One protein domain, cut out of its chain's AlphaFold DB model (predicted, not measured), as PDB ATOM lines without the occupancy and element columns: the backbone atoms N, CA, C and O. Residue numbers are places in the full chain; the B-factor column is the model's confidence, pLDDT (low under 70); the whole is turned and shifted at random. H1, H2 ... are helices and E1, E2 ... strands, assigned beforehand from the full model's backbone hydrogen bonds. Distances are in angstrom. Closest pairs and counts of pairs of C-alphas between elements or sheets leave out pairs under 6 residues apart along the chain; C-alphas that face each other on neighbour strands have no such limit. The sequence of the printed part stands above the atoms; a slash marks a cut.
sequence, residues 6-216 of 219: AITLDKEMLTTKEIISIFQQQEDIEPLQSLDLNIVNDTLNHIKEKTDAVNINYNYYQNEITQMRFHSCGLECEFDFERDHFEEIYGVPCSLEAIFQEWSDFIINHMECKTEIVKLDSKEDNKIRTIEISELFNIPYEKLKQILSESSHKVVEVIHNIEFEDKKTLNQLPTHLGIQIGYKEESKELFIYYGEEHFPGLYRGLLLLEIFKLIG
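Overview. This is residues 6 to 216 of the 219 residues of an uncharacterized protein of Bacillus cereus (strain G9842) (UniProt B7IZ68). A small twisted sheet of four strands, with H7 laid across one face and H8 at H7's side, makes one lobe. In the other lobe H6 and H10 run side by side, H2 meets H10 with its residues 47 to 53 alone, H3 is near H2 and H6, and H5 is at the first end of H6. The printed part has 211 residues with ten named helices and four named strands, in the order H1 H2 H3 H4 H5 H6 E1 H7 H8 E2 H9 E3 E4 H10; the sheet, E1 E2 E4 E3, is antiparallel and the class is mixed, helices and strands. It is compact, with a radius of gyration of the C-alphas of 17.7 A and spans of 50 by 37 by 30 A.

Along the chain. The strands are E1, residues 114 to 118, 12.9 A; E2, 156 to 160, 13.1 A; E4, 189 to 193, 12.9 A; and E3, 180 to 184, 13.6 A. H7 is residues 124 to 137, 20.2 A, H8 141 to 150 and H9 167 to 172. H6 is residues 95 to 110, 22.9 A, and H10 201 to 214, 19.9 A, ending at C-alpha 214 (188.013, 182.235, 132.568). H1, residues 16 to 21, begins at C-alpha 16 (172.092, 164.160, 143.968). H2 is residues 37 to 53, 23.6 A, H3 62 to 67, H4 73 to 76 and H5 80 to 90.

Arrangement. Within hydrogen-bond range are N 158 and O 116 of E2 and E1, 2.8 A, N 159 and O 190 of E2 and E4, 2.8 A, and N 191 and O 182 of the hairpin E3 and E4, 2.7 A. E2, H9, E3 form a split strand-helix-strand unit, E4 lying between its strands, with a right-handed crossover. H7 and the sheet make two layers, helix on one face: H7 runs across the strands at a height over the sheet of 8.8 A. H7 touches H8, Ser 134 to Tyr 141, C-alphas 5.3 A apart. H6 and H9 only graze the sheet. H6 touches H10 at a shallow tilt of 22 degrees, the same way, the C-alphas of Ser 104 and Gly 205 closest at 4.6 A. H2, with residues 47 to 53 alone, touches H10 at a steep tilt of 47 degrees, Lys 50 and Leu 209 having the closest C-alphas, 6.4 A. H5 and H6 only just touch, with 3 pairs of C-alphas within 8 A, the closest Phe 86 and Ser 95, 7.9 A. H1 and H4 touch no helix. Every O i to N i+4 pair is within hydrogen-bond range in H1, H2, H3, H5, H6, H7, H8 and H10; H9 has 0 of 2 but 3 of 3 O i to N i+3 pairs, and H4 is too short for an i+4 pair.

Size, cuts and confidence. The C-alphas of Gln 33 and Glu 124, the two farthest apart, are 54.7 A apart. The printed part has no cut. The link from H1 to H2 is long, and residues 28 to 34 stand free. The mean pLDDT of the printed part is 70.6; residues 6 to 95, 121 to 122, 174 to 178 and 216 are under 70.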
ATOM      1  N   ALA A   6     182.682 171.059 121.881       62.06
ATOM      2  CA  ALA A   6     181.952 170.417 122.966       62.06
ATOM      3  C   ALA A   6     182.943 169.588 123.778       62.06
ATOM      4  O   ALA A   6     183.794 168.900 123.207       62.06
ATOM      5  N   ILE A   7     182.852 169.695 125.097       58.09
ATOM      6  CA  ILE A   7     183.641 168.911 126.037       58.09
ATOM      7  C   ILE A   7     182.647 168.028 126.776       58.09
ATOM      8  O   ILE A   7     181.833 168.500 127.573       58.09
ATOM      9  N   THR A   8     182.697 166.744 126.449       56.66
ATOM     10  CA  THR A   8     181.935 165.692 127.112       56.66
ATOM     11  C   THR A   8     182.790 165.067 128.209       56.66
ATOM     12  O   THR A   8     184.017 165.117 128.163       56.66
ATOM     13  N   LEU A   9     182.139 164.480 129.205       52.16
ATOM     14  CA  LEU A   9     182.797 163.799 130.313       52.16
ATOM     15  C   LEU A   9     183.576 162.548 129.914       52.16
ATOM     16  O   LEU A   9     183.147 161.795 129.044       52.16
ATOM     17  N   ASP A  10     184.615 162.271 130.707       42.19
ATOM     18  CA  ASP A  10     185.258 160.955 130.819       42.19
ATOM     19  C   ASP A  10     184.761 160.154 132.052       42.19
ATOM     20  O   ASP A  10     185.223 159.037 132.285       42.19
ATOM     21  N   LYS A  11     183.878 160.725 132.893       40.28
ATOM     22  CA  LYS A  11     183.445 160.158 134.191       40.28
ATOM     23  C   LYS A  11     181.942 160.330 134.450       40.28
ATOM     24  O   LYS A  11     181.333 161.261 133.937       40.28
ATOM     25  N   GLU A  12     181.363 159.429 135.242       42.56
ATOM     26  CA  GLU A  12     179.945 159.461 135.628       42.56
ATOM     27  C   GLU A  12     179.627 160.639 136.567       42.56
ATOM     28  O   GLU A  12     180.496 161.127 137.293       42.56
ATOM     29  N   MET A  13     178.381 161.111 136.506       47.62
ATOM     30  CA  MET A  13     177.850 162.199 137.330       47.62
ATOM     31  C   MET A  13     177.762 161.767 138.798       47.62
ATOM     32  O   MET A  13     177.374 160.635 139.077       47.62
ATOM     33  N   LEU A  14     178.121 162.660 139.728       42.62
ATOM     34  CA  LEU A  14     177.836 162.441 141.148       42.62
ATOM     35  C   LEU A  14     176.331 162.516 141.353       42.62
ATOM     36  O   LEU A  14     175.697 163.465 140.890       42.62
ATOM     37  N   THR A  15     175.778 161.545 142.065       46.25
ATOM     38  CA  THR A  15     174.343 161.509 142.308       46.25
ATOM     39  C   THR A  15     173.903 162.669 143.194       46.25
ATOM     40  O   THR A  15     174.657 163.100 144.075       46.25
ATOM     41  N   THR A  16     172.656 163.132 143.064       43.06
ATOM     42  CA  THR A  16     172.092 164.160 143.968       43.06
ATOM     43  C   THR A  16     172.317 163.791 145.441       43.06
ATOM     44  O   THR A  16     172.656 164.642 146.259       43.06
ATOM     45  N   LYS A  17     172.218 162.499 145.783       47.47
ATOM     46  CA  LYS A  17     172.473 161.975 147.133       47.47
ATOM     47  C   LYS A  17     173.934 162.122 147.571       47.47
ATOM     48  O   LYS A  17     174.180 162.493 148.716       47.47
ATOM     49  N   GLU A  18     174.891 161.823 146.695       49.62
ATOM     50  CA  GLU A  18     176.320 162.013 146.979       49.62
ATOM     51  C   GLU A  18     176.632 163.487 147.194       49.62
ATOM     52  O   GLU A  18     177.311 163.834 148.160       49.62
ATOM     53  N   ILE A  19     176.052 164.359 146.371       50.72
ATOM     54  CA  ILE A  19     176.227 165.798 146.508       50.72
ATOM     55  C   ILE A  19     175.615 166.305 147.824       50.72
ATOM     56  O   ILE A  19     176.269 167.026 148.570       50.72
ATOM     57  N   ILE A  20     174.397 165.880 148.161       47.44
ATOM     58  CA  ILE A  20     173.699 166.244 149.403       47.44
ATOM     59  C   ILE A  20     174.443 165.743 150.650       47.44
ATOM     60  O   ILE A  20     174.507 166.454 151.654       47.44
ATOM     61  N   SER A  21     175.036 164.547 150.605       50.66
ATOM     62  CA  SER A  21     175.758 163.959 151.745       50.66
ATOM     63  C   SER A  21     176.997 164.753 152.173       50.66
ATOM     64  O   SER A  21     177.430 164.645 153.316       50.66
ATOM     65  N   ILE A  22     177.534 165.592 151.283       48.69
ATOM     66  CA  ILE A  22     178.621 166.525 151.601       48.69
ATOM     67  C   ILE A  22     178.132 167.626 152.561       48.69
ATOM     68  O   ILE A  22     178.927 168.162 153.333       48.69
ATOM     69  N   PHE A  23     176.830 167.940 152.549       43.34
ATOM     70  CA  PHE A  23     176.240 169.078 153.262       43.34
ATOM     71  C   PHE A  23     175.256 168.698 154.382       43.34
ATOM     72  O   PHE A  23     174.912 169.564 155.179       43.34
ATOM     73  N   GLN A  24     174.809 167.441 154.489       45.06
ATOM     74  CA  GLN A  24     173.868 167.002 155.532       45.06
ATOM     75  C   GLN A  24     174.558 166.299 156.713       45.06
ATOM     76  O   GLN A  24     175.332 165.360 156.529       45.06
ATOM     77  N   GLN A  25     174.188 166.670 157.943       45.75
ATOM     78  CA  GLN A  25     174.350 165.797 159.112       45.75
ATOM     79  C   GLN A  25     173.166 164.819 159.154       45.75
ATOM     80  O   GLN A  25     172.029 165.254 159.317       45.75
ATOM     81  N   GLN A  26     173.398 163.512 159.002       41.94
ATOM     82  CA  GLN A  26     172.371 162.506 159.302       41.94
ATOM     83  C   GLN A  26     172.471 162.064 160.766       41.94
ATOM     84  O   GLN A  26     173.560 161.750 161.240       41.94
ATOM     85  N   GLU A  27     171.323 162.007 161.452       40.62
ATOM     86  CA  GLU A  27     171.191 161.675 162.884       40.62
ATOM     87  C   GLU A  27     171.609 160.237 163.259       40.62
ATOM     88  O   GLU A  27     171.828 159.972 164.437       40.62
ATOM     89  N   ASP A  28     171.795 159.334 162.291       41.34
ATOM     90  CA  ASP A  28     172.150 157.923 162.543       41.34
ATOM     91  C   ASP A  28     173.541 157.507 162.034       41.34
ATOM     92  O   ASP A  28     173.909 156.330 162.061       41.34
ATOM     93  N   ILE A  29     174.356 158.462 161.591       39.03
ATOM     94  CA  ILE A  29     175.790 158.232 161.413       39.03
ATOM     95  C   ILE A  29     176.425 158.691 162.723       39.03
ATOM     96  O   ILE A  29     176.115 159.794 163.175       39.03
ATOM     97  N   GLU A  30     177.271 157.858 163.354       34.78
ATOM     98  CA  GLU A  30     178.144 158.308 164.453       34.78
ATOM     99  C   GLU A  30     178.585 159.740 164.160       34.78
ATOM    100  O   GLU A  30     178.986 159.997 163.016       34.78
ATOM    101  N   PRO A  31     178.444 160.672 165.124       33.53
ATOM    102  CA  PRO A  31     178.585 162.089 164.850       33.53
ATOM    103  C   PRO A  31     179.865 162.249 164.052       33.53
ATOM    104  O   PRO A  31     180.904 161.756 164.495       33.53
ATOM    105  N   LEU A  32     179.777 162.860 162.869       40.25
ATOM    106  CA  LEU A  32     180.924 163.266 162.062       40.25
ATOM    107  C   LEU A  32     181.735 164.285 162.888       40.25
ATOM    108  O   LEU A  32     181.803 165.471 162.589       40.25
ATOM    109  N   GLN A  33     182.373 163.812 163.960       37.78
ATOM    110  CA  GLN A  33     183.357 164.485 164.800       37.78
ATOM    111  C   GLN A  33     184.633 164.772 164.003       37.78
ATOM    112  O   GLN A  33     185.548 165.421 164.497       37.78
ATOM    113  N   SER A  34     184.665 164.344 162.745       41.19
ATOM    114  CA  SER A  34     185.587 164.802 161.729       41.19
ATOM    115  C   SER A  34     184.835 165.060 160.422       41.19
ATOM    116  O   SER A  34     185.169 164.484 159.388       41.19
ATOM    117  N   LEU A  35     183.828 165.941 160.423       44.34
ATOM    118  CA  LEU A  35     183.691 166.793 159.245       44.34
ATOM    119  C   LEU A  35     185.065 167.448 159.111       44.34
ATOM    120  O   LEU A  35     185.494 168.133 160.046       44.34
ATOM    121  N   ASP A  36     185.815 167.123 158.062       47.59
ATOM    122  CA  ASP A  36     187.128 167.716 157.870       47.59
ATOM    123  C   ASP A  36     186.867 169.206 157.662       47.59
ATOM    124  O   ASP A  36     186.485 169.641 156.578       47.59
ATOM    125  N   LEU A  37     186.953 169.984 158.749       46.28
ATOM    126  CA  LEU A  37     186.697 171.423 158.750       46.28
ATOM    127  C   LEU A  37     187.540 172.094 157.669       46.28
ATOM    128  O   LEU A  37     187.163 173.157 157.193       46.28
ATOM    129  N   ASN A  38     188.635 171.451 157.260       46.59
ATOM    130  CA  ASN A  38     189.426 171.818 156.104       46.59
ATOM    131  C   ASN A  38     188.605 171.791 154.811       46.59
ATOM    132  O   ASN A  38     188.548 172.824 154.184       46.59
ATOM    133  N   ILE A  39     187.862 170.736 154.450       46.56
ATOM    134  CA  ILE A  39     187.057 170.708 153.206       46.56
ATOM    135  C   ILE A  39     186.019 171.838 153.175       46.56
ATOM    136  O   ILE A  39     185.848 172.506 152.152       46.56
ATOM    137  N   VAL A  40     185.339 172.087 154.298       48.62
ATOM    138  CA  VAL A  40     184.355 173.177 154.386       48.62
ATOM    139  C   VAL A  40     185.043 174.530 154.308       48.62
ATOM    140  O   VAL A  40     184.657 175.358 153.490       48.62
ATOM    141  N   ASN A  41     186.082 174.763 155.110       54.22
ATOM    142  CA  ASN A  41     186.828 176.017 155.070       54.22
ATOM    143  C   ASN A  41     187.498 176.234 153.709       54.22
ATOM    144  O   ASN A  41     187.531 177.362 153.245       54.22
ATOM    145  N   ASP A  42     187.974 175.183 153.052       53.62
ATOM    146  CA  ASP A  42     188.564 175.212 151.718       53.62
ATOM    147  C   ASP A  42     187.502 175.578 150.687       53.62
ATOM    148  O   ASP A  42     187.755 176.426 149.842       53.62
ATOM    149  N   THR A  43     186.287 175.034 150.796       52.84
ATOM    150  CA  THR A  43     185.157 175.407 149.930       52.84
ATOM    151  C   THR A  43     184.732 176.857 150.164       52.84
ATOM    152  O   THR A  43     184.531 177.600 149.209       52.84
ATOM    153  N   LEU A  44     184.654 177.301 151.421       58.25
ATOM    154  CA  LEU A  44     184.322 178.681 151.787       58.25
ATOM    155  C   LEU A  44     185.393 179.675 151.334       58.25
ATOM    156  O   LEU A  44     185.071 180.719 150.772       58.25
ATOM    157  N   ASN A  45     186.666 179.344 151.550       62.00
ATOM    158  CA  ASN A  45     187.800 180.131 151.084       62.00
ATOM    159  C   ASN A  45     187.825 180.161 149.561       62.00
ATOM    160  O   ASN A  45     188.024 181.228 148.994       62.00
ATOM    161  N   HIS A  46     187.540 179.040 148.899       61.03
ATOM    162  CA  HIS A  46     187.423 178.983 147.450       61.03
ATOM    163  C   HIS A  46     186.301 179.894 146.954       61.03
ATOM    164  O   HIS A  46     186.548 180.735 146.101       61.03
ATOM    165  N   ILE A  47     185.093 179.803 147.519       58.94
ATOM    166  CA  ILE A  47     183.980 180.698 147.176       58.94
ATOM    167  C   ILE A  47     184.391 182.154 147.370       58.94
ATOM    168  O   ILE A  47     184.239 182.945 146.445       58.94
ATOM    169  N   LYS A  48     184.962 182.488 148.531       64.81
ATOM    170  CA  LYS A  48     185.398 183.843 148.869       64.81
ATOM    171  C   LYS A  48     186.442 184.375 147.890       64.81
ATOM    172  O   LYS A  48     186.265 185.456 147.339       64.81
ATOM    173  N   GLU A  49     187.505 183.616 147.643       64.62
ATOM    174  CA  GLU A  49     188.554 183.965 146.680       64.62
ATOM    175  C   GLU A  49     187.974 184.194 145.283       64.62
ATOM    176  O   GLU A  49     188.389 185.115 144.577       64.62
ATOM    177  N   LYS A  50     186.997 183.374 144.880       59.19
ATOM    178  CA  LYS A  50     186.345 183.481 143.573       59.19
ATOM    179  C   LYS A  50     185.424 184.686 143.496       59.19
ATOM    180  O   LYS A  50     185.488 185.389 142.496       59.19
ATOM    181  N   THR A  51     184.627 184.965 144.527       63.38
ATOM    182  CA  THR A  51     183.764 186.155 144.582       63.38
ATOM    183  C   THR A  51     184.561 187.447 144.651       63.38
ATOM    184  O   THR A  51     184.225 188.396 143.946       63.38
ATOM    185  N   ASP A  52     185.644 187.467 145.433       66.44
ATOM    186  CA  ASP A  52     186.541 188.618 145.548       66.44
ATOM    187  C   ASP A  52     187.203 188.912 144.190       66.44
ATOM    188  O   ASP A  52     187.320 190.070 143.793       66.44
ATOM    189  N   ALA A  53     187.572 187.872 143.431       61.41
ATOM    190  CA  ALA A  53     188.144 188.017 142.092       61.41
ATOM    191  C   ALA A  53     187.176 188.626 141.057       61.41
ATOM    192  O   ALA A  53     187.640 189.162 140.051       61.41
ATOM    193  N   VAL A  54     185.861 188.560 141.298       56.22
ATOM    194  CA  VAL A  54     184.819 189.126 140.421       56.22
ATOM    195  C   VAL A  54     184.064 190.300 141.065       56.22
ATOM    196  O   VAL A  54     182.972 190.639 140.620       56.22
ATOM    197  N   ASN A  55     184.626 190.937 142.106       65.06
ATOM    198  CA  ASN A  55     184.031 192.072 142.839       65.06
ATOM    199  C   ASN A  55     182.618 191.820 143.407       65.06
ATOM    200  O   ASN A  55     181.869 192.760 143.693       65.06
ATOM    201  N   ILE A  56     182.244 190.562 143.623       63.69
ATOM    202  CA  ILE A  56     180.994 190.227 144.297       63.69
ATOM    203  C   ILE A  56     181.223 190.357 145.796       63.69
ATOM    204  O   ILE A  56     182.152 189.773 146.348       63.69
ATOM    205  N   ASN A  57     180.361 191.120 146.473       65.31
ATOM    206  CA  ASN A  57     180.467 191.299 147.914       65.31
ATOM    207  C   ASN A  57     180.115 189.992 148.637       65.31
ATOM    208  O   ASN A  57     178.953 189.749 148.957       65.31
ATOM    209  N   TYR A  58     181.137 189.188 148.935       63.78
ATOM    210  CA  TYR A  58     181.021 187.955 149.711       63.78
ATOM    211  C   TYR A  58     180.235 188.160 151.011       63.78
ATOM    212  O   TYR A  58     179.441 187.306 151.389       63.78
ATOM    213  N   ASN A  59     180.377 189.318 151.669       64.69
ATOM    214  CA  ASN A  59     179.694 189.595 152.935       64.69
ATOM    215  C   ASN A  59     178.164 189.639 152.802       64.69
ATOM    216  O   ASN A  59     177.480 189.480 153.807       64.69
ATOM    217  N   TYR A  60     177.628 189.854 151.594       63.31
ATOM    218  CA  TYR A  60     176.183 189.825 151.351       63.31
ATOM    219  C   TYR A  60     175.604 188.411 151.457       63.31
ATOM    220  O   TYR A  60     174.449 188.267 151.822       63.31
ATOM    221  N   TYR A  61     176.422 187.397 151.167       57.88
ATOM    222  CA  TYR A  61     176.038 185.984 151.203       57.88
ATOM    223  C   TYR A  61     176.748 185.217 152.321       57.88
ATOM    224  O   TYR A  61     176.523 184.026 152.503       57.88
ATOM    225  N   GLN A  62     177.650 185.865 153.064       62.91
ATOM    226  CA  GLN A  62     178.497 185.212 154.056       62.91
ATOM    227  C   GLN A  62     177.671 184.541 155.150       62.91
ATOM    228  O   GLN A  62     178.051 183.464 155.602       62.91
ATOM    229  N   ASN A  63     176.578 185.157 155.596       61.94
ATOM    230  CA  ASN A  63     175.747 184.582 156.650       61.94
ATOM    231  C   ASN A  63     175.001 183.345 156.147       61.94
ATOM    232  O   ASN A  63     174.960 182.339 156.845       61.94
ATOM    233  N   GLU A  64     174.477 183.396 154.931       60.81
ATOM    234  CA  GLU A  64     173.739 182.333 154.252       60.81
ATOM    235  C   GLU A  64     174.670 181.161 153.905       60.81
ATOM    236  O   GLU A  64     174.370 180.000 154.171       60.81
ATOM    237  N   ILE A  65     175.871 181.469 153.421       58.91
ATOM    238  CA  ILE A  65     176.944 180.507 153.165       58.91
ATOM    239  C   ILE A  65     177.464 179.903 154.486       58.91
ATOM    240  O   ILE A  65     177.768 178.718 154.557       58.91
ATOM    241  N   THR A  66     177.539 180.679 155.573       58.47
ATOM    242  CA  THR A  66     177.927 180.159 156.899       58.47
ATOM    243  C   THR A  66     176.828 179.282 157.499       58.47
ATOM    244  O   THR A  66     177.142 178.325 158.210       58.47
ATOM    245  N   GLN A  67     175.555 179.551 157.190       58.09
ATOM    246  CA  GLN A  67     174.434 178.697 157.586       58.09
ATOM    247  C   GLN A  67     174.527 177.296 156.973       58.09
ATOM    248  O   GLN A  67     174.112 176.351 157.634       58.09
ATOM    249  N   MET A  68     175.213 177.104 155.834       61.97
ATOM    250  CA  MET A  68     175.527 175.761 155.308       61.97
ATOM    251  C   MET A  68     176.178 174.840 156.347       61.97
ATOM    252  O   MET A  68     175.988 173.631 156.307       61.97
ATOM    253  N   ARG A  69     176.965 175.399 157.278       51.44
ATOM    254  CA  ARG A  69     177.688 174.640 158.309       51.44
ATOM    255  C   ARG A  69     176.764 174.014 159.355       51.44
ATOM    256  O   ARG A  69     177.166 173.064 160.028       51.44
ATOM    257  N   PHE A  70     175.581 174.586 159.530       54.53
ATOM    258  CA  PHE A  70     174.634 174.214 160.578       54.53
ATOM    259  C   PHE A  70     173.283 173.777 160.010       54.53
ATOM    260  O   PHE A  70     172.443 173.313 160.775       54.53
ATOM    261  N   HIS A  71     173.111 173.867 158.688       61.78
ATOM    262  CA  HIS A  71     171.855 173.573 158.037       61.78
ATOM    263  C   HIS A  71     171.521 172.090 158.093       61.78
ATOM    264  O   HIS A  71     172.217 171.243 157.532       61.78
ATOM    265  N   SER A  72     170.408 171.785 158.747       60.94
ATOM    266  CA  SER A  72     169.782 170.474 158.695       60.94
ATOM    267  C   SER A  72     168.484 170.599 157.922       60.94
ATOM    268  O   SER A  72     167.527 171.184 158.423       60.94
ATOM    269  N   CYS A  73     168.415 170.013 156.724       60.88
ATOM    270  CA  CYS A  73     167.187 170.034 155.924       60.88
ATOM    271  C   CYS A  73     165.989 169.430 156.689       60.88
ATOM    272  O   CYS A  73     164.858 169.850 156.483       60.88
ATOM    273  N   GLY A  74     166.228 168.482 157.604       57.75
ATOM    274  CA  GLY A  74     165.177 167.870 158.424       57.75
ATOM    275  C   GLY A  74     164.609 168.768 159.530       57.75
ATOM    276  O   GLY A  74     163.495 168.520 159.974       57.75
ATOM    277  N   LEU A  75     165.350 169.795 159.967       58.88
ATOM    278  CA  LEU A  75     164.963 170.689 161.071       58.88
ATOM    279  C   LEU A  75     164.696 172.128 160.612       58.88
ATOM    280  O   LEU A  75     163.908 172.840 161.220       58.88
ATOM    281  N   GLU A  76     165.376 172.579 159.561       59.12
ATOM    282  CA  GLU A  76     165.349 173.973 159.107       59.12
ATOM    283  C   GLU A  76     164.502 174.176 157.843       59.12
ATOM    284  O   GLU A  76     164.235 175.314 157.458       59.12
ATOM    285  N   CYS A  77     164.042 173.096 157.200       65.88
ATOM    286  CA  CYS A  77     163.127 173.137 156.050       65.88
ATOM    287  C   CYS A  77     161.748 172.551 156.403       65.88
ATOM    288  O   CYS A  77     161.154 171.805 155.626       65.88
ATOM    289  N   GLU A  78     161.248 172.881 157.599       56.44
ATOM    290  CA  GLU A  78     160.026 172.320 158.203       56.44
ATOM    291  C   GLU A  78     158.709 172.688 157.493       56.44
ATOM    292  O   GLU A  78     157.677 172.076 157.774       56.44
ATOM    293  N   PHE A  79     158.689 173.658 156.575       61.16
ATOM    294  CA  PHE A  79     157.453 174.016 155.877       61.16
ATOM    295  C   PHE A  79     157.161 173.036 154.740       61.16
ATOM    296  O   PHE A  79     157.730 173.142 153.656       61.16
ATOM    297  N   ASP A  80     156.211 172.126 154.978       58.72
ATOM    298  CA  ASP A  80     155.783 171.085 154.032       58.72
ATOM    299  C   ASP A  80     155.548 171.615 152.605       58.72
ATOM    300  O   ASP A  80     155.993 171.002 151.646       58.72
ATOM    301  N   PHE A  81     154.921 172.790 152.455       57.38
ATOM    302  CA  PHE A  81     154.653 173.381 151.136       57.38
ATOM    303  C   PHE A  81     155.928 173.834 150.401       57.38
ATOM    304  O   PHE A  81     156.032 173.645 149.190       57.38
ATOM    305  N   GLU A  82     156.888 174.440 151.105       57.62
ATOM    306  CA  GLU A  82     158.145 174.895 150.499       57.62
ATOM    307  C   GLU A  82     159.024 173.694 150.167       57.62
ATOM    308  O   GLU A  82     159.616 173.635 149.095       57.62
ATOM    309  N   ARG A  83     159.034 172.694 151.053       63.53
ATOM    310  CA  ARG A  83     159.689 171.409 150.832       63.53
ATOM    311  C   ARG A  83     159.141 170.705 149.594       63.53
ATOM    312  O   ARG A  83     159.941 170.383 148.726       63.53
ATOM    313  N   ASP A  84     157.828 170.523 149.477       64.88
ATOM    314  CA  ASP A  84     157.225 169.835 148.329       64.88
ATOM    315  C   ASP A  84     157.512 170.596 147.026       64.88
ATOM    316  O   ASP A  84     157.808 169.994 145.998       64.88
ATOM    317  N   HIS A  85     157.502 171.930 147.076       64.44
ATOM    318  CA  HIS A  85     157.833 172.777 145.934       64.44
ATOM    319  C   HIS A  85     159.308 172.675 145.519       64.44
ATOM    320  O   HIS A  85     159.615 172.564 144.332       64.44
ATOM    321  N   PHE A  86     160.238 172.704 146.475       64.00
ATOM    322  CA  PHE A  86     161.667 172.566 146.192       64.00
ATOM    323  C   PHE A  86     162.041 171.135 145.804       64.00
ATOM    324  O   PHE A  86     162.876 170.940 144.926       64.00
ATOM    325  N   GLU A  87     161.388 170.132 146.375       65.19
ATOM    326  CA  GLU A  87     161.531 168.739 145.964       65.19
ATOM    327  C   GLU A  87     160.977 168.522 144.548       65.19
ATOM    328  O   GLU A  87     161.628 167.884 143.726       65.19
ATOM    329  N   GLU A  88     159.854 169.145 144.188       64.94
ATOM    330  CA  GLU A  88     159.326 169.113 142.819       64.94
ATOM    331  C   GLU A  88     160.274 169.798 141.820       64.94
ATOM    332  O   GLU A  88     160.566 169.246 140.756       64.94
ATOM    333  N   ILE A  89     160.781 170.992 142.145       61.16
ATOM    334  CA  ILE A  89     161.554 171.829 141.210       61.16
ATOM    335  C   ILE A  89     163.045 171.499 141.185       61.16
ATOM    336  O   ILE A  89     163.672 171.658 140.134       61.16
ATOM    337  N   TYR A  90     163.607 171.009 142.285       60.38
ATOM    338  CA  TYR A  90     165.044 170.772 142.464       60.38
ATOM    339  C   TYR A  90     165.365 169.386 143.044       60.38
ATOM    340  O   TYR A  90     166.524 169.070 143.271       60.38
ATOM    341  N   GLY A  91     164.380 168.539 143.345       58.06
ATOM    342  CA  GLY A  91     164.641 167.185 143.851       58.06
ATOM    343  C   GLY A  91     165.211 167.173 145.270       58.06
ATOM    344  O   GLY A  91     165.636 166.122 145.750       58.06
ATOM    345  N   VAL A  92     165.245 168.331 145.945       59.09
ATOM    346  CA  VAL A  92     165.697 168.469 147.327       59.09
ATOM    347  C   VAL A  92     164.871 169.524 148.068       59.09
ATOM    348  O   VAL A  92     164.716 170.642 147.578       59.09
ATOM    349  N   PRO A  93     164.374 169.221 149.276       59.59
ATOM    350  CA  PRO A  93     163.609 170.173 150.063       59.59
ATOM    351  C   PRO A  93     164.530 171.042 150.922       59.59
ATOM    352  O   PRO A  93     164.668 170.818 152.123       59.59
ATOM    353  N   CYS A  94     165.222 171.999 150.301       69.56
ATOM    354  CA  CYS A  94     166.216 172.824 150.987       69.56
ATOM    355  C   CYS A  94     166.073 174.313 150.654       69.56
ATOM    356  O   CYS A  94     166.191 174.713 149.499       69.56
ATOM    357  N   SER A  95     165.895 175.160 151.670       68.38
ATOM    358  CA  SER A  95     165.834 176.620 151.497       68.38
ATOM    359  C   SER A  95     167.169 177.228 151.048       68.38
ATOM    360  O   SER A  95     167.172 178.229 150.332       68.38
ATOM    361  N   LEU A  96     168.310 176.608 151.384       70.75
ATOM    362  CA  LEU A  96     169.618 177.039 150.875       70.75
ATOM    363  C   LEU A  96     169.746 176.848 149.360       70.75
ATOM    364  O   LEU A  96     170.431 177.634 148.708       70.75
ATOM    365  N   GLU A  97     169.074 175.846 148.785       75.38
ATOM    366  CA  GLU A  97     169.059 175.643 147.334       75.38
ATOM    367  C   GLU A  97     168.508 176.887 146.626       75.38
ATOM    368  O   GLU A  97     169.124 177.377 145.680       75.38
ATOM    369  N   ALA A  98     167.413 177.462 147.134       72.88
ATOM    370  CA  ALA A  98     166.841 178.695 146.598       72.88
ATOM    371  C   ALA A  98     167.842 179.855 146.639       72.88
ATOM    372  O   ALA A  98     168.035 180.540 145.636       72.88
ATOM    373  N   ILE A  99     168.542 180.020 147.765       73.88
ATOM    374  CA  ILE A  99     169.544 181.077 147.939       73.88
ATOM    375  C   ILE A  99     170.688 180.919 146.932       73.88
ATOM    376  O   ILE A  99     171.114 181.899 146.321       73.88
ATOM    377  N   PHE A 100     171.186 179.701 146.705       76.50
ATOM    378  CA  PHE A 100     172.258 179.493 145.729       76.50
ATOM    379  C   PHE A 100     171.802 179.679 144.284       76.50
ATOM    380  O   PHE A 100     172.585 180.149 143.452       76.50
ATOM    381  N   GLN A 101     170.551 179.341 143.972       78.62
ATOM    382  CA  GLN A 101     169.963 179.634 142.666       78.62
ATOM    383  C   GLN A 101     169.835 181.151 142.457       78.62
ATOM    384  O   GLN A 101     170.284 181.647 141.424       78.62
ATOM    385  N   GLU A 102     169.334 181.893 143.449       78.56
ATOM    386  CA  GLU A 102     169.260 183.362 143.416       78.56
ATOM    387  C   GLU A 102     170.640 184.000 143.269       78.56
ATOM    388  O   GLU A 102     170.835 184.912 142.466       78.56
ATOM    389  N   TRP A 103     171.623 183.501 144.014       77.06
ATOM    390  CA  TRP A 103     172.993 183.979 143.921       77.06
ATOM    391  C   TRP A 103     173.588 183.721 142.536       77.06
ATOM    392  O   TRP A 103     174.150 184.627 141.928       77.06
ATOM    393  N   SER A 104     173.408 182.521 141.988       83.44
ATOM    394  CA  SER A 104     173.832 182.186 140.626       83.44
ATOM    395  C   SER A 104     173.217 183.131 139.584       83.44
ATOM    396  O   SER A 104     173.912 183.617 138.688       83.44
ATOM    397  N   ASP A 105     171.931 183.455 139.733       85.19
ATOM    398  CA  ASP A 105     171.223 184.386 138.853       85.19
ATOM    399  C   ASP A 105     171.715 185.834 139.032       85.19
ATOM    400  O   ASP A 105     171.838 186.574 138.052       85.19
ATOM    401  N   PHE A 106     172.073 186.239 140.255       80.75
ATOM    402  CA  PHE A 106     172.734 187.520 140.512       80.75
ATOM    403  C   PHE A 106     174.060 187.630 139.752       80.75
ATOM    404  O   PHE A 106     174.299 188.654 139.112       80.75
ATOM    405  N   ILE A 107     174.893 186.580 139.770       77.81
ATOM    406  CA  ILE A 107     176.171 186.566 139.044       77.81
ATOM    407  C   ILE A 107     175.921 186.758 137.540       77.81
ATOM    408  O   ILE A 107     176.520 187.636 136.929       77.81
ATOM    409  N   ILE A 108     174.996 185.998 136.945       85.81
ATOM    410  CA  ILE A 108     174.641 186.121 135.518       85.81
ATOM    411  C   ILE A 108     174.211 187.549 135.164       85.81
ATOM    412  O   ILE A 108     174.683 188.108 134.173       85.81
ATOM    413  N   ASN A 109     173.336 188.141 135.983       83.06
ATOM    414  CA  ASN A 109     172.822 189.489 135.757       83.06
ATOM    415  C   ASN A 109     173.915 190.554 135.886       83.06
ATOM    416  O   ASN A 109     173.962 191.481 135.079       83.06
ATOM    417  N   HIS A 110     174.799 190.424 136.879       79.69
ATOM    418  CA  HIS A 110     175.930 191.334 137.076       79.69
ATOM    419  C   HIS A 110     176.866 191.349 135.863       79.69
ATOM    420  O   HIS A 110     177.404 192.386 135.489       79.69
ATOM    421  N   MET A 111     177.005 190.195 135.215       76.38
ATOM    422  CA  MET A 111     177.840 189.986 134.036       76.38
ATOM    423  C   MET A 111     177.158 190.401 132.723       76.38
ATOM    424  O   MET A 111     177.692 190.126 131.650       76.38
ATOM    425  N   GLU A 112     175.962 191.001 132.788       84.12
ATOM    426  CA  GLU A 112     175.128 191.370 131.629       84.12
ATOM    427  C   GLU A 112     174.845 190.196 130.665       84.12
ATOM    428  O   GLU A 112     174.475 190.370 129.495       84.12
ATOM    429  N   CYS A 113     174.989 188.973 131.173       87.31
ATOM    430  CA  CYS A 113     174.650 187.750 130.472       87.31
ATOM    431  C   CYS A 113     173.143 187.501 130.575       87.31
ATOM    432  O   CYS A 113     172.449 188.024 131.448       87.31
ATOM    433  N   LYS A 114     172.617 186.677 129.668       89.44
ATOM    434  CA  LYS A 114     171.228 186.203 129.742       89.44
ATOM    435  C   LYS A 114     171.215 184.694 129.776       89.44
ATOM    436  O   LYS A 114     172.004 184.072 129.071       89.44
ATOM    437  N   THR A 115     170.295 184.118 130.534       89.75
ATOM    438  CA  THR A 115     170.100 182.672 130.563       89.75
ATOM    439  C   THR A 115     168.780 182.259 129.947       89.75
ATOM    440  O   THR A 115     167.757 182.934 130.056       89.75
ATOM    441  N   GLU A 116     168.829 181.126 129.263       90.88
ATOM    442  CA  GLU A 116     167.695 180.439 128.670       90.88
ATOM    443  C   GLU A 116     167.698 179.010 129.211       90.88
ATOM    444  O   GLU A 116     168.664 178.271 129.034       90.88
ATOM    445  N   ILE A 117     166.616 178.619 129.881       88.31
ATOM    446  CA  ILE A 117     166.403 177.225 130.275       88.31
ATOM    447  C   ILE A 117     165.664 176.551 129.128       88.31
ATOM    448  O   ILE A 117     164.544 176.950 128.797       88.31
ATOM    449  N   VAL A 118     166.267 175.520 128.543       85.81
ATOM    450  CA  VAL A 118     165.637 174.790 127.442       85.81
ATOM    451  C   VAL A 118     164.675 173.769 128.027       85.81
ATOM    452  O   VAL A 118     165.065 172.890 128.794       85.81
ATOM    453  N   LYS A 119     163.398 173.902 127.670       82.75
ATOM    454  CA  LYS A 119     162.323 172.989 128.071       82.75
ATOM    455  C   LYS A 119     161.666 172.405 126.832       82.75
ATOM    456  O   LYS A 119     161.600 173.066 125.796       82.75
ATOM    457  N   LEU A 120     161.137 171.189 126.949       76.06
ATOM    458  CA  LEU A 120     160.297 170.653 125.892       76.06
ATOM    459  C   LEU A 120     158.912 171.311 125.961       76.06
ATOM    460  O   LEU A 120     158.148 171.075 126.894       76.06
ATOM    461  N   ASP A 121     158.571 172.126 124.967       69.69
ATOM    462  CA  ASP A 121     157.196 172.568 124.729       69.69
ATOM    463  C   ASP A 121     156.824 172.413 123.242       69.69
ATOM    464  O   ASP A 121     157.605 171.917 122.426       69.69
ATOM    465  N   SER A 122     155.595 172.780 122.880       62.00
ATOM    466  CA  SER A 122     155.081 172.652 121.511       62.00
ATOM    467  C   SER A 122     155.591 173.722 120.535       62.00
ATOM    468  O   SER A 122     155.131 173.759 119.391       62.00
ATOM    469  N   LYS A 123     156.509 174.606 120.944       75.50
ATOM    470  CA  LYS A 123     157.035 175.677 120.091       75.50
ATOM    471  C   LYS A 123     158.167 175.165 119.207       75.50
ATOM    472  O   LYS A 123     159.051 174.433 119.647       75.50
ATOM    473  N   GLU A 124     158.171 175.619 117.956       75.81
ATOM    474  CA  GLU A 124     159.191 175.234 116.971       75.81
ATOM    475  C   GLU A 124     160.610 175.650 117.410       75.81
ATOM    476  O   GLU A 124     161.560 174.908 117.173       75.81
ATOM    477  N   ASP A 125     160.754 176.768 118.130       76.75
ATOM    478  CA  ASP A 125     162.052 177.240 118.637       76.75
ATOM    479  C   ASP A 125     162.695 176.236 119.611       76.75
ATOM    480  O   ASP A 125     163.883 175.937 119.506       76.75
ATOM    481  N   ASN A 126     161.906 175.620 120.497       78.69
ATOM    482  CA  ASN A 126     162.412 174.624 121.447       78.69
ATOM    483  C   ASN A 126     162.815 173.316 120.768       78.69
ATOM    484  O   ASN A 126     163.768 172.652 121.183       78.69
ATOM    485  N   LYS A 127     162.142 172.958 119.674       85.75
ATOM    486  CA  LYS A 127     162.540 171.828 118.833       85.75
ATOM    487  C   LYS A 127     163.878 172.094 118.144       85.75
ATOM    488  O   LYS A 127     164.728 171.207 118.139       85.75
ATOM    489  N   ILE A 128     164.089 173.305 117.621       88.38
ATOM    490  CA  ILE A 128     165.380 173.713 117.048       88.38
ATOM    491  C   ILE A 128     166.471 173.619 118.115       88.38
ATOM    492  O   ILE A 128     167.473 172.949 117.879       88.38
ATOM    493  N   ARG A 129     166.252 174.182 119.312       89.31
ATOM    494  CA  ARG A 129     167.199 174.069 120.435       89.31
ATOM    495  C   ARG A 129     167.518 172.624 120.789       89.31
ATOM    496  O   ARG A 129     168.683 172.276 120.940       89.31
ATOM    497  N   THR A 130     166.505 171.769 120.868       90.25
ATOM    498  CA  THR A 130     166.687 170.342 121.175       90.25
ATOM    499  C   THR A 130     167.562 169.652 120.124       90.25
ATOM    500  O   THR A 130     168.433 168.861 120.476       90.25
ATOM    501  N   ILE A 131     167.380 169.966 118.837       90.31
ATOM    502  CA  ILE A 131     168.249 169.457 117.764       90.31
ATOM    503  C   ILE A 131     169.677 169.990 117.931       90.31
ATOM    504  O   ILE A 131     170.618 169.203 117.883       90.31
ATOM    505  N   GLU A 132     169.849 171.292 118.184       90.00
ATOM    506  CA  GLU A 132     171.174 171.893 118.391       90.00
ATOM    507  C   GLU A 132     171.932 171.219 119.544       90.00
ATOM    508  O   GLU A 132     173.094 170.852 119.384       90.00
ATOM    509  N   ILE A 133     171.270 171.005 120.681       90.62
ATOM    510  CA  ILE A 133     171.836 170.346 121.869       90.62
ATOM    511  C   ILE A 133     172.158 168.876 121.575       90.62
ATOM    512  O   ILE A 133     173.230 168.396 121.941       90.62
ATOM    513  N   SER A 134     171.250 168.169 120.893       90.75
ATOM    514  CA  SER A 134     171.442 166.775 120.474       90.75
ATOM    515  C   SER A 134     172.707 166.618 119.629       90.75
ATOM    516  O   SER A 134     173.528 165.744 119.905       90.75
ATOM    517  N   GLU A 135     172.902 167.501 118.648       90.62
ATOM    518  CA  GLU A 135     174.102 167.526 117.811       90.62
ATOM    519  C   GLU A 135     175.351 167.937 118.600       90.62
ATOM    520  O   GLU A 135     176.418 167.358 118.398       90.62
ATOM    521  N   LEU A 136     175.237 168.933 119.483       89.19
ATOM    522  CA  LEU A 136     176.363 169.493 120.231       89.19
ATOM    523  C   LEU A 136     176.955 168.492 121.228       89.19
ATOM    524  O   LEU A 136     178.174 168.371 121.310       89.19
ATOM    525  N   PHE A 137     176.107 167.761 121.951       88.50
ATOM    526  CA  PHE A 137     176.522 166.805 122.983       88.50
ATOM    527  C   PHE A 137     176.493 165.347 122.519       88.50
ATOM    528  O   PHE A 137     176.754 164.441 123.306       88.50
ATOM    529  N   ASN A 138     176.179 165.101 121.242       89.31
ATOM    530  CA  ASN A 138     176.045 163.756 120.679       89.31
ATOM    531  C   ASN A 138     175.058 162.870 121.472       89.31
ATOM    532  O   ASN A 138     175.270 161.671 121.668       89.31
ATOM    533  N   ILE A 139     173.962 163.474 121.939       89.38
ATOM    534  CA  ILE A 139     172.865 162.783 122.624       89.38
ATOM    535  C   ILE A 139     171.787 162.496 121.578       89.38
ATOM    536  O   ILE A 139     171.373 163.433 120.895       89.38
ATOM    537  N   PRO A 140     171.280 161.257 121.430       92.88
ATOM    538  CA  PRO A 140     170.211 160.975 120.476       92.88
ATOM    539  C   PRO A 140     168.999 161.884 120.705       92.88
ATOM    540  O   PRO A 140     168.507 161.972 121.829       92.88
ATOM    541  N   TYR A 141     168.494 162.521 119.645       92.00
ATOM    542  CA  TYR A 141     167.390 163.488 119.731       92.00
ATOM    543  C   TYR A 141     166.169 162.941 120.485       92.00
ATOM    544  O   TYR A 141     165.645 163.612 121.368       92.00
ATOM    545  N   GLU A 142     165.757 161.699 120.206       91.75
ATOM    546  CA  GLU A 142     164.629 161.067 120.908       91.75
ATOM    547  C   GLU A 142     164.912 160.852 122.402       91.75
ATOM    548  O   GLU A 142     164.018 161.045 123.223       91.75
ATOM    549  N   LYS A 143     166.162 160.532 122.772       90.88
ATOM    550  CA  LYS A 143     166.565 160.425 124.181       90.88
ATOM    551  C   LYS A 143     166.508 161.796 124.854       90.88
ATOM    552  O   LYS A 143     165.915 161.933 125.915       90.88
ATOM    553  N   LEU A 144     167.092 162.821 124.233       90.75
ATOM    554  CA  LEU A 144     167.089 164.174 124.790       90.75
ATOM    555  C   LEU A 144     165.664 164.710 124.957       90.75
ATOM    556  O   LEU A 144     165.342 165.302 125.981       90.75
ATOM    557  N   LYS A 145     164.794 164.454 123.978       90.44
ATOM    558  CA  LYS A 145     163.378 164.805 124.048       90.44
ATOM    559  C   LYS A 145     162.692 164.153 125.247       90.44
ATOM    560  O   LYS A 145     161.952 164.837 125.945       90.44
ATOM    561  N   GLN A 146     162.949 162.866 125.481       89.44
ATOM    562  CA  GLN A 146     162.428 162.151 126.642       89.44
ATOM    563  C   GLN A 146     162.886 162.819 127.947       89.44
ATOM    564  O   GLN A 146     162.042 163.219 128.747       89.44
ATOM    565  N   ILE A 147     164.194 163.055 128.100       88.75
ATOM    566  CA  ILE A 147     164.779 163.698 129.291       88.75
ATOM    567  C   ILE A 147     164.135 165.066 129.555       88.75
ATOM    568  O   ILE A 147     163.694 165.347 130.666       88.75
ATOM    569  N   LEU A 148     164.028 165.913 128.525       87.69
ATOM    570  CA  LEU A 148     163.447 167.254 128.649       87.69
ATOM    571  C   LEU A 148     161.939 167.246 128.952       87.69
ATOM    572  O   LEU A 148     161.421 168.265 129.405       87.69
ATOM    573  N   SER A 149     161.231 166.148 128.663       85.12
ATOM    574  CA  SER A 149     159.801 166.001 128.968       85.12
ATOM    575  C   SER A 149     159.516 165.401 130.340       85.12
ATOM    576  O   SER A 149     158.472 165.692 130.916       85.12
ATOM    577  N   GLU A 150     160.412 164.546 130.831       84.06
ATOM    578  CA  GLU A 150     160.233 163.807 132.084       84.06
ATOM    579  C   GLU A 150     160.850 164.541 133.278       84.06
ATOM    580  O   GLU A 150     160.379 164.381 134.401       84.06
ATOM    581  N   SER A 151     161.867 165.376 133.049       78.94
ATOM    582  CA  SER A 151     162.524 166.133 134.113       78.94
ATOM    583  C   SER A 151     161.708 167.349 134.548       78.94
ATOM    584  O   SER A 151     161.380 168.223 133.740       78.94
ATOM    585  N   SER A 152     161.467 167.465 135.853       73.38
ATOM    586  CA  SER A 152     160.938 168.681 136.482       73.38
ATOM    587  C   SER A 152     162.019 169.745 136.734       73.38
ATOM    588  O   SER A 152     161.698 170.922 136.915       73.38
ATOM    589  N   HIS A 153     163.300 169.360 136.682       75.88
ATOM    590  CA  HIS A 153     164.458 170.209 136.986       75.88
ATOM    591  C   HIS A 153     165.111 170.809 135.729       75.88
ATOM    592  O   HIS A 153     164.803 170.441 134.590       75.88
ATOM    593  N   LYS A 154     166.053 171.745 135.929       82.56
ATOM    594  CA  LYS A 154     166.849 172.360 134.852       82.56
ATOM    595  C   LYS A 154     167.832 171.332 134.265       82.56
ATOM    596  O   LYS A 154     168.877 171.081 134.845       82.56
ATOM    597  N   VAL A 155     167.517 170.786 133.091       86.38
ATOM    598  CA  VAL A 155     168.379 169.819 132.373       86.38
ATOM    599  C   VAL A 155     169.426 170.521 131.505       86.38
ATOM    600  O   VAL A 155     170.577 170.094 131.427       86.38
ATOM    601  N   VAL A 156     169.023 171.597 130.821       90.44
ATOM    602  CA  VAL A 156     169.893 172.381 129.937       90.44
ATOM    603  C   VAL A 156     169.709 173.865 130.209       90.44
ATOM    604  O   VAL A 156     168.584 174.372 130.241       90.44
ATOM    605  N   GLU A 157     170.830 174.565 130.328       92.12
ATOM    606  CA  GLU A 157     170.906 176.016 130.419       92.12
ATOM    607  C   GLU A 157     171.817 176.563 129.318       92.12
ATOM    608  O   GLU A 157     172.893 176.026 129.052       92.12
ATOM    609  N   VAL A 158     171.381 177.637 128.668       93.50
ATOM    610  CA  VAL A 158     172.164 178.366 127.669       93.50
ATOM    611  C   VAL A 158     172.469 179.752 128.213       93.50
ATOM    612  O   VAL A 158     171.551 180.513 128.520       93.50
ATOM    613  N   ILE A 159     173.754 180.083 128.319       92.62
ATOM    614  CA  ILE A 159     174.243 181.412 128.682       92.62
ATOM    615  C   ILE A 159     174.587 182.163 127.399       92.62
ATOM    616  O   ILE A 159     175.452 181.754 126.624       92.62
ATOM    617  N   HIS A 160     173.902 183.276 127.186       92.44
ATOM    618  CA  HIS A 160     174.070 184.179 126.056       92.44
ATOM    619  C   HIS A 160     175.058 185.298 126.376       92.44
ATOM    620  O   HIS A 160     175.234 185.662 127.539       92.44
ATOM    621  N   ASN A 161     175.600 185.916 125.324       90.62
ATOM    622  CA  ASN A 161     176.544 187.039 125.382       90.62
ATOM    623  C   ASN A 161     177.890 186.693 126.033       90.62
ATOM    624  O   ASN A 161     178.541 187.566 126.601       90.62
ATOM    625  N   ILE A 162     178.329 185.441 125.915       87.06
ATOM    626  CA  ILE A 162     179.580 184.982 126.517       87.06
ATOM    627  C   ILE A 162     180.689 184.799 125.475       87.06
ATOM    628  O   ILE A 162     180.515 184.163 124.430       87.06
ATOM    629  N   GLU A 163     181.858 185.368 125.763       86.56
ATOM    630  CA  GLU A 163     183.016 185.371 124.872       86.56
ATOM    631  C   GLU A 163     184.276 184.967 125.634       86.56
ATOM    632  O   GLU A 163     184.590 185.537 126.670       86.56
ATOM    633  N   PHE A 164     184.992 183.965 125.123       82.06
ATOM    634  CA  PHE A 164     186.240 183.486 125.716       82.06
ATOM    635  C   PHE A 164     187.432 184.060 124.945       82.06
ATOM    636  O   PHE A 164     187.535 183.841 123.736       82.06
ATOM    637  N   GLU A 165     188.359 184.730 125.639       77.56
ATOM    638  CA  GLU A 165     189.589 185.270 125.031       77.56
ATOM    639  C   GLU A 165     190.474 184.160 124.433       77.56
ATOM    640  O   GLU A 165     190.949 184.266 123.300       77.56
ATOM    641  N   ASP A 166     190.660 183.059 125.171       81.44
ATOM    642  CA  ASP A 166     191.303 181.835 124.687       81.44
ATOM    643  C   ASP A 166     190.354 180.650 124.858       81.44
ATOM    644  O   ASP A 166     190.036 180.241 125.969       81.44
ATOM    645  N   LYS A 167     189.949 180.027 123.751       75.62
ATOM    646  CA  LYS A 167     189.027 178.879 123.743       75.62
ATOM    647  C   LYS A 167     189.593 177.643 124.431       75.62
ATOM    648  O   LYS A 167     188.829 176.768 124.827       75.62
ATOM    649  N   LYS A 168     190.916 177.549 124.603       79.00
ATOM    650  CA  LYS A 168     191.525 176.474 125.400       79.00
ATOM    651  C   LYS A 168     191.116 176.543 126.869       79.00
ATOM    652  O   LYS A 168     191.235 175.528 127.551       79.00
ATOM    653  N   THR A 169     190.622 177.687 127.347       78.25
ATOM    654  CA  THR A 169     190.085 177.827 128.709       78.25
ATOM    655  C   THR A 169     188.841 176.978 128.938       78.25
ATOM    656  O   THR A 169     188.635 176.537 130.061       78.25
ATOM    657  N   LEU A 170     188.082 176.620 127.893       77.81
ATOM    658  CA  LEU A 170     186.960 175.682 128.018       77.81
ATOM    659  C   LEU A 170     187.405 174.331 128.608       77.81
ATOM    660  O   LEU A 170     186.677 173.741 129.397       77.81
ATOM    661  N   ASN A 171     188.633 173.879 128.315       77.12
ATOM    662  CA  ASN A 171     189.198 172.639 128.871       77.12
ATOM    663  C   ASN A 171     189.522 172.726 130.371       77.12
ATOM    664  O   ASN A 171     189.904 171.723 130.970       77.12
ATOM    665  N   GLN A 172     189.440 173.918 130.961       77.31
ATOM    666  CA  GLN A 172     189.672 174.155 132.385       77.31
ATOM    667  C   GLN A 172     188.361 174.155 133.178       77.31
ATOM    668  O   GLN A 172     188.400 174.191 134.405       77.31
ATOM    669  N   LEU A 173     187.211 174.109 132.495       76.50
ATOM    670  CA  LEU A 173     185.917 174.099 133.156       76.50
ATOM    671  C   LEU A 173     185.707 172.799 133.944       76.50
ATOM    672  O   LEU A 173     186.132 171.729 133.497       76.50
ATOM    673  N   PRO A 174     185.052 172.871 135.116       66.19
ATOM    674  CA  PRO A 174     184.921 171.744 136.030       66.19
ATOM    675  C   PRO A 174     183.871 170.735 135.539       66.19
ATOM    676  O   PRO A 174     182.793 170.605 136.107       66.19
ATOM    677  N   THR A 175     184.202 169.967 134.498       67.12
ATOM    678  CA  THR A 175     183.331 168.901 133.970       67.12
ATOM    679  C   THR A 175     183.208 167.716 134.920       67.12
ATOM    680  O   THR A 175     182.247 166.969 134.825       67.12
ATOM    681  N   HIS A 176     184.121 167.575 135.890       64.06
ATOM    682  CA  HIS A 176     184.136 166.506 136.899       64.06
ATOM    683  C   HIS A 176     182.851 166.379 137.735       64.06
ATOM    684  O   HIS A 176     182.703 165.403 138.463       64.06
ATOM    685  N   LEU A 177     181.945 167.351 137.637       63.19
ATOM    686  CA  LEU A 177     180.655 167.371 138.313       63.19
ATOM    687  C   LEU A 177     179.519 166.708 137.520       63.19
ATOM    688  O   LEU A 177     178.358 166.891 137.862       63.19
ATOM    689  N   GLY A 178     179.816 165.975 136.446       67.25
ATOM    690  CA  GLY A 178     178.760 165.320 135.668       67.25
ATOM    691  C   GLY A 178     178.105 166.206 134.603       67.25
ATOM    692  O   GLY A 178     177.232 165.745 133.875       67.25
ATOM    693  N   ILE A 179     178.606 167.430 134.427       79.94
ATOM    694  CA  ILE A 179     178.107 168.391 133.443       79.94
ATOM    695  C   ILE A 179     178.852 168.291 132.106       79.94
ATOM    696  O   ILE A 179     180.065 168.057 132.056       79.94
ATOM    697  N   GLN A 180     178.139 168.541 131.010       86.06
ATOM    698  CA  GLN A 180     178.735 168.716 129.685       86.06
ATOM    699  C   GLN A 180     178.625 170.170 129.250       86.06
ATOM    700  O   GLN A 180     177.609 170.826 129.488       86.06
ATOM    701  N   ILE A 181     179.675 170.672 128.602       88.56
ATOM    702  CA  ILE A 181     179.758 172.080 128.215       88.56
ATOM    703  C   ILE A 181     180.070 172.185 126.730       88.56
ATOM    704  O   ILE A 181     181.008 171.565 126.224       88.56
ATOM    705  N   GLY A 182     179.272 172.974 126.022       89.31
ATOM    706  CA  GLY A 182     179.449 173.246 124.604       89.31
ATOM    707  C   GLY A 182     179.436 174.741 124.337       89.31
ATOM    708  O   GLY A 182     178.675 175.476 124.952       89.31
ATOM    709  N   TYR A 183     180.280 175.207 123.422       90.31
ATOM    710  CA  TYR A 183     180.384 176.627 123.095       90.31
ATOM    711  C   TYR A 183     180.178 176.873 121.602       90.31
ATOM    712  O   TYR A 183     180.841 176.267 120.748       90.31
ATOM    713  N   LYS A 184     179.274 177.804 121.292       89.25
ATOM    714  CA  LYS A 184     178.953 178.243 119.937       89.25
ATOM    715  C   LYS A 184     179.413 179.683 119.756       89.25
ATOM    716  O   LYS A 184     178.790 180.637 120.212       89.25
ATOM    717  N   GLU A 185     180.545 179.811 119.077       85.62
ATOM    718  CA  GLU A 185     181.253 181.076 118.875       85.62
ATOM    719  C   GLU A 185     180.428 182.076 118.059       85.62
ATOM    720  O   GLU A 185     180.383 183.256 118.395       85.62
ATOM    721  N   GLU A 186     179.754 181.618 117.000       87.69
ATOM    722  CA  GLU A 186     179.028 182.500 116.083       87.69
ATOM    723  C   GLU A 186     177.871 183.242 116.763       87.69
ATOM    724  O   GLU A 186     177.570 184.375 116.391       87.69
ATOM    725  N   SER A 187     177.235 182.610 117.752       89.38
ATOM    726  CA  SER A 187     176.127 183.177 118.528       89.38
ATOM    727  C   SER A 187     176.532 183.642 119.928       89.38
ATOM    728  O   SER A 187     175.702 184.231 120.613       89.38
ATOM    729  N   LYS A 188     177.793 183.438 120.340       90.94
ATOM    730  CA  LYS A 188     178.283 183.722 121.700       90.94
ATOM    731  C   LYS A 188     177.429 183.043 122.779       90.94
ATOM    732  O   LYS A 188     177.026 183.671 123.758       90.94
ATOM    733  N   GLU A 189     177.140 181.762 122.563       92.69
ATOM    734  CA  GLU A 189     176.305 180.937 123.442       92.69
ATOM    735  C   GLU A 189     177.145 179.831 124.095       92.69
ATOM    736  O   GLU A 189     177.831 179.068 123.406       92.69
ATOM    737  N   LEU A 190     177.062 179.715 125.420       91.94
ATOM    738  CA  LEU A 190     177.576 178.582 126.187       91.94
ATOM    739  C   LEU A 190     176.406 177.698 126.621       91.94
ATOM    740  O   LEU A 190     175.531 178.131 127.362       91.94
ATOM    741  N   PHE A 191     176.412 176.456 126.166       92.50
ATOM    742  CA  PHE A 191     175.448 175.426 126.510       92.50
ATOM    743  C   PHE A 191     175.999 174.610 127.674       92.50
ATOM    744  O   PHE A 191     177.127 174.116 127.607       92.50
ATOM    745  N   ILE A 192     175.187 174.437 128.707       91.31
ATOM    746  CA  ILE A 192     175.482 173.605 129.866       91.31
ATOM    747  C   ILE A 192     174.390 172.543 129.944       91.31
ATOM    748  O   ILE A 192     173.211 172.865 130.089       91.31
ATOM    749  N   TYR A 193     174.779 171.280 129.812       89.62
ATOM    750  CA  TYR A 193     173.904 170.136 130.041       89.62
ATOM    751  C   TYR A 193     174.229 169.545 131.409       89.62
ATOM    752  O   TYR A 193     175.325 169.020 131.614       89.62
ATOM    753  N   TYR A 194     173.279 169.666 132.333       84.62
ATOM    754  CA  TYR A 194     173.414 169.225 133.720       84.62
ATOM    755  C   TYR A 194     173.185 167.723 133.899       84.62
ATOM    756  O   TYR A 194     173.657 167.164 134.879       84.62
ATOM    757  N   GLY A 195     172.525 167.065 132.943       81.50
ATOM    758  CA  GLY A 195     172.196 165.644 133.036       81.50
ATOM    759  C   GLY A 195     170.733 165.387 133.389       81.50
ATOM    760  O   GLY A 195     169.885 166.271 133.298       81.50
ATOM    761  N   GLU A 196     170.437 164.131 133.722       76.06
ATOM    762  CA  GLU A 196     169.095 163.663 134.110       76.06
ATOM    763  C   GLU A 196     168.827 163.865 135.614       76.06
ATOM    764  O   GLU A 196     167.686 163.763 136.053       76.06
ATOM    765  N   GLU A 197     169.864 164.177 136.398       72.69
ATOM    766  CA  GLU A 197     169.750 164.449 137.830       72.69
ATOM    767  C   GLU A 197     169.892 165.941 138.130       72.69
ATOM    768  O   GLU A 197     170.460 166.712 137.352       72.69
ATOM    769  N   HIS A 198     169.354 166.350 139.280       71.56
ATOM    770  CA  HIS A 198     169.426 167.735 139.724       71.56
ATOM    771  C   HIS A 198     170.866 168.146 140.027       71.56
ATOM    772  O   HIS A 198     171.543 167.521 140.843       71.56
ATOM    773  N   PHE A 199     171.296 169.255 139.425       72.62
ATOM    774  CA  PHE A 199     172.570 169.888 139.730       72.62
ATOM    775  C   PHE A 199     172.390 170.962 140.810       72.62
ATOM    776  O   PHE A 199     171.751 171.986 140.535       72.62
ATOM    777  N   PRO A 200     172.952 170.781 142.020       74.94
ATOM    778  CA  PRO A 200     172.646 171.681 143.125       74.94
ATOM    779  C   PRO A 200     173.132 173.106 142.891       74.94
ATOM    780  O   PRO A 200     174.193 173.346 142.304       74.94
ATOM    781  N   GLY A 201     172.364 174.067 143.394       76.50
ATOM    782  CA  GLY A 201     172.540 175.491 143.146       76.50
ATOM    783  C   GLY A 201     173.911 175.998 143.564       76.50
ATOM    784  O   GLY A 201     174.475 176.851 142.883       76.50
ATOM    785  N   LEU A 202     174.497 175.436 144.626       72.62
ATOM    786  CA  LEU A 202     175.861 175.764 145.039       72.62
ATOM    787  C   LEU A 202     176.875 175.446 143.934       72.62
ATOM    788  O   LEU A 202     177.733 176.271 143.621       72.62
ATOM    789  N   TYR A 203     176.774 174.264 143.324       75.38
ATOM    790  CA  TYR A 203     177.677 173.869 142.247       75.38
ATOM    791  C   TYR A 203     177.409 174.652 140.970       75.38
ATOM    792  O   TYR A 203     178.363 174.980 140.267       75.38
ATOM    793  N   ARG A 204     176.151 175.024 140.699       84.19
ATOM    794  CA  ARG A 204     175.826 175.994 139.642       84.19
ATOM    795  C   ARG A 204     176.536 177.320 139.884       84.19
ATOM    796  O   ARG A 204     177.222 177.796 138.983       84.19
ATOM    797  N   GLY A 205     176.464 177.865 141.094       79.75
ATOM    798  CA  GLY A 205     177.152 179.105 141.457       79.75
ATOM    799  C   GLY A 205     178.667 179.004 141.284       79.75
ATOM    800  O   GLY A 205     179.277 179.851 140.634       79.75
ATOM    801  N   LEU A 206     179.276 177.930 141.789       75.19
ATOM    802  CA  LEU A 206     180.714 177.665 141.651       75.19
ATOM    803  C   LEU A 206     181.157 177.516 140.189       75.19
ATOM    804  O   LEU A 206     182.172 178.087 139.789       75.19
ATOM    805  N   LEU A 207     180.391 176.773 139.387       81.50
ATOM    806  CA  LEU A 207     180.622 176.620 137.953       81.50
ATOM    807  C   LEU A 207     180.608 177.981 137.252       81.50
ATOM    808  O   LEU A 207     181.526 178.289 136.493       81.50
ATOM    809  N   LEU A 208     179.585 178.797 137.521       84.69
ATOM    810  CA  LEU A 208     179.441 180.128 136.938       84.69
ATOM    811  C   LEU A 208     180.613 181.036 137.319       84.69
ATOM    812  O   LEU A 208     181.191 181.673 136.442       84.69
ATOM    813  N   LEU A 209     181.028 181.047 138.588       77.81
ATOM    814  CA  LEU A 209     182.203 181.806 139.029       77.81
ATOM    815  C   LEU A 209     183.477 181.400 138.270       77.81
ATOM    816  O   LEU A 209     184.254 182.271 137.872       77.81
ATOM    817  N   GLU A 210     183.698 180.103 138.030       78.19
ATOM    818  CA  GLU A 210     184.862 179.649 137.258       78.19
ATOM    819  C   GLU A 210     184.760 180.049 135.783       78.19
ATOM    820  O   GLU A 210     185.730 180.563 135.226       78.19
ATOM    821  N   ILE A 211     183.587 179.886 135.160       81.75
ATOM    822  CA  ILE A 211     183.331 180.345 133.784       81.75
ATOM    823  C   ILE A 211     183.664 181.834 133.657       81.75
ATOM    824  O   ILE A 211     184.400 182.232 132.752       81.75
ATOM    825  N   PHE A 212     183.168 182.655 134.580       77.06
ATOM    826  CA  PHE A 212     183.332 184.104 134.517       77.06
ATOM    827  C   PHE A 212     184.768 184.564 134.763       77.06
ATOM    828  O   PHE A 212     185.254 185.477 134.091       77.06
ATOM    829  N   LYS A 213     185.498 183.875 135.640       75.75
ATOM    830  CA  LYS A 213     186.944 184.071 135.779       75.75
ATOM    831  C   LYS A 213     187.676 183.783 134.462       75.75
ATOM    832  O   LYS A 213     188.579 184.529 134.081       75.75
ATOM    833  N   LEU A 214     187.320 182.696 133.776       76.75
ATOM    834  CA  LEU A 214     188.013 182.235 132.568       76.75
ATOM    835  C   LEU A 214     187.764 183.112 131.338       76.75
ATOM    836  O   LEU A 214     188.651 183.216 130.492       76.75
ATOM    837  N   ILE A 215     186.614 183.784 131.249       75.81
ATOM    838  CA  ILE A 215     186.348 184.765 130.179       75.81
ATOM    839  C   ILE A 215     187.062 186.105 130.398       75.81
ATOM    840  O   ILE A 215     186.890 187.027 129.608       75.81
ATOM    841  N   GLY A 216     187.878 186.225 131.448       63.94
ATOM    842  CA  GLY A 216     188.704 187.406 131.662       63.94
ATOM    843  C   GLY A 216     187.917 188.620 132.141       63.94
ATOM    844  O   GLY A 216     188.409 189.739 131.993       63.94
TER     845      GLY A 216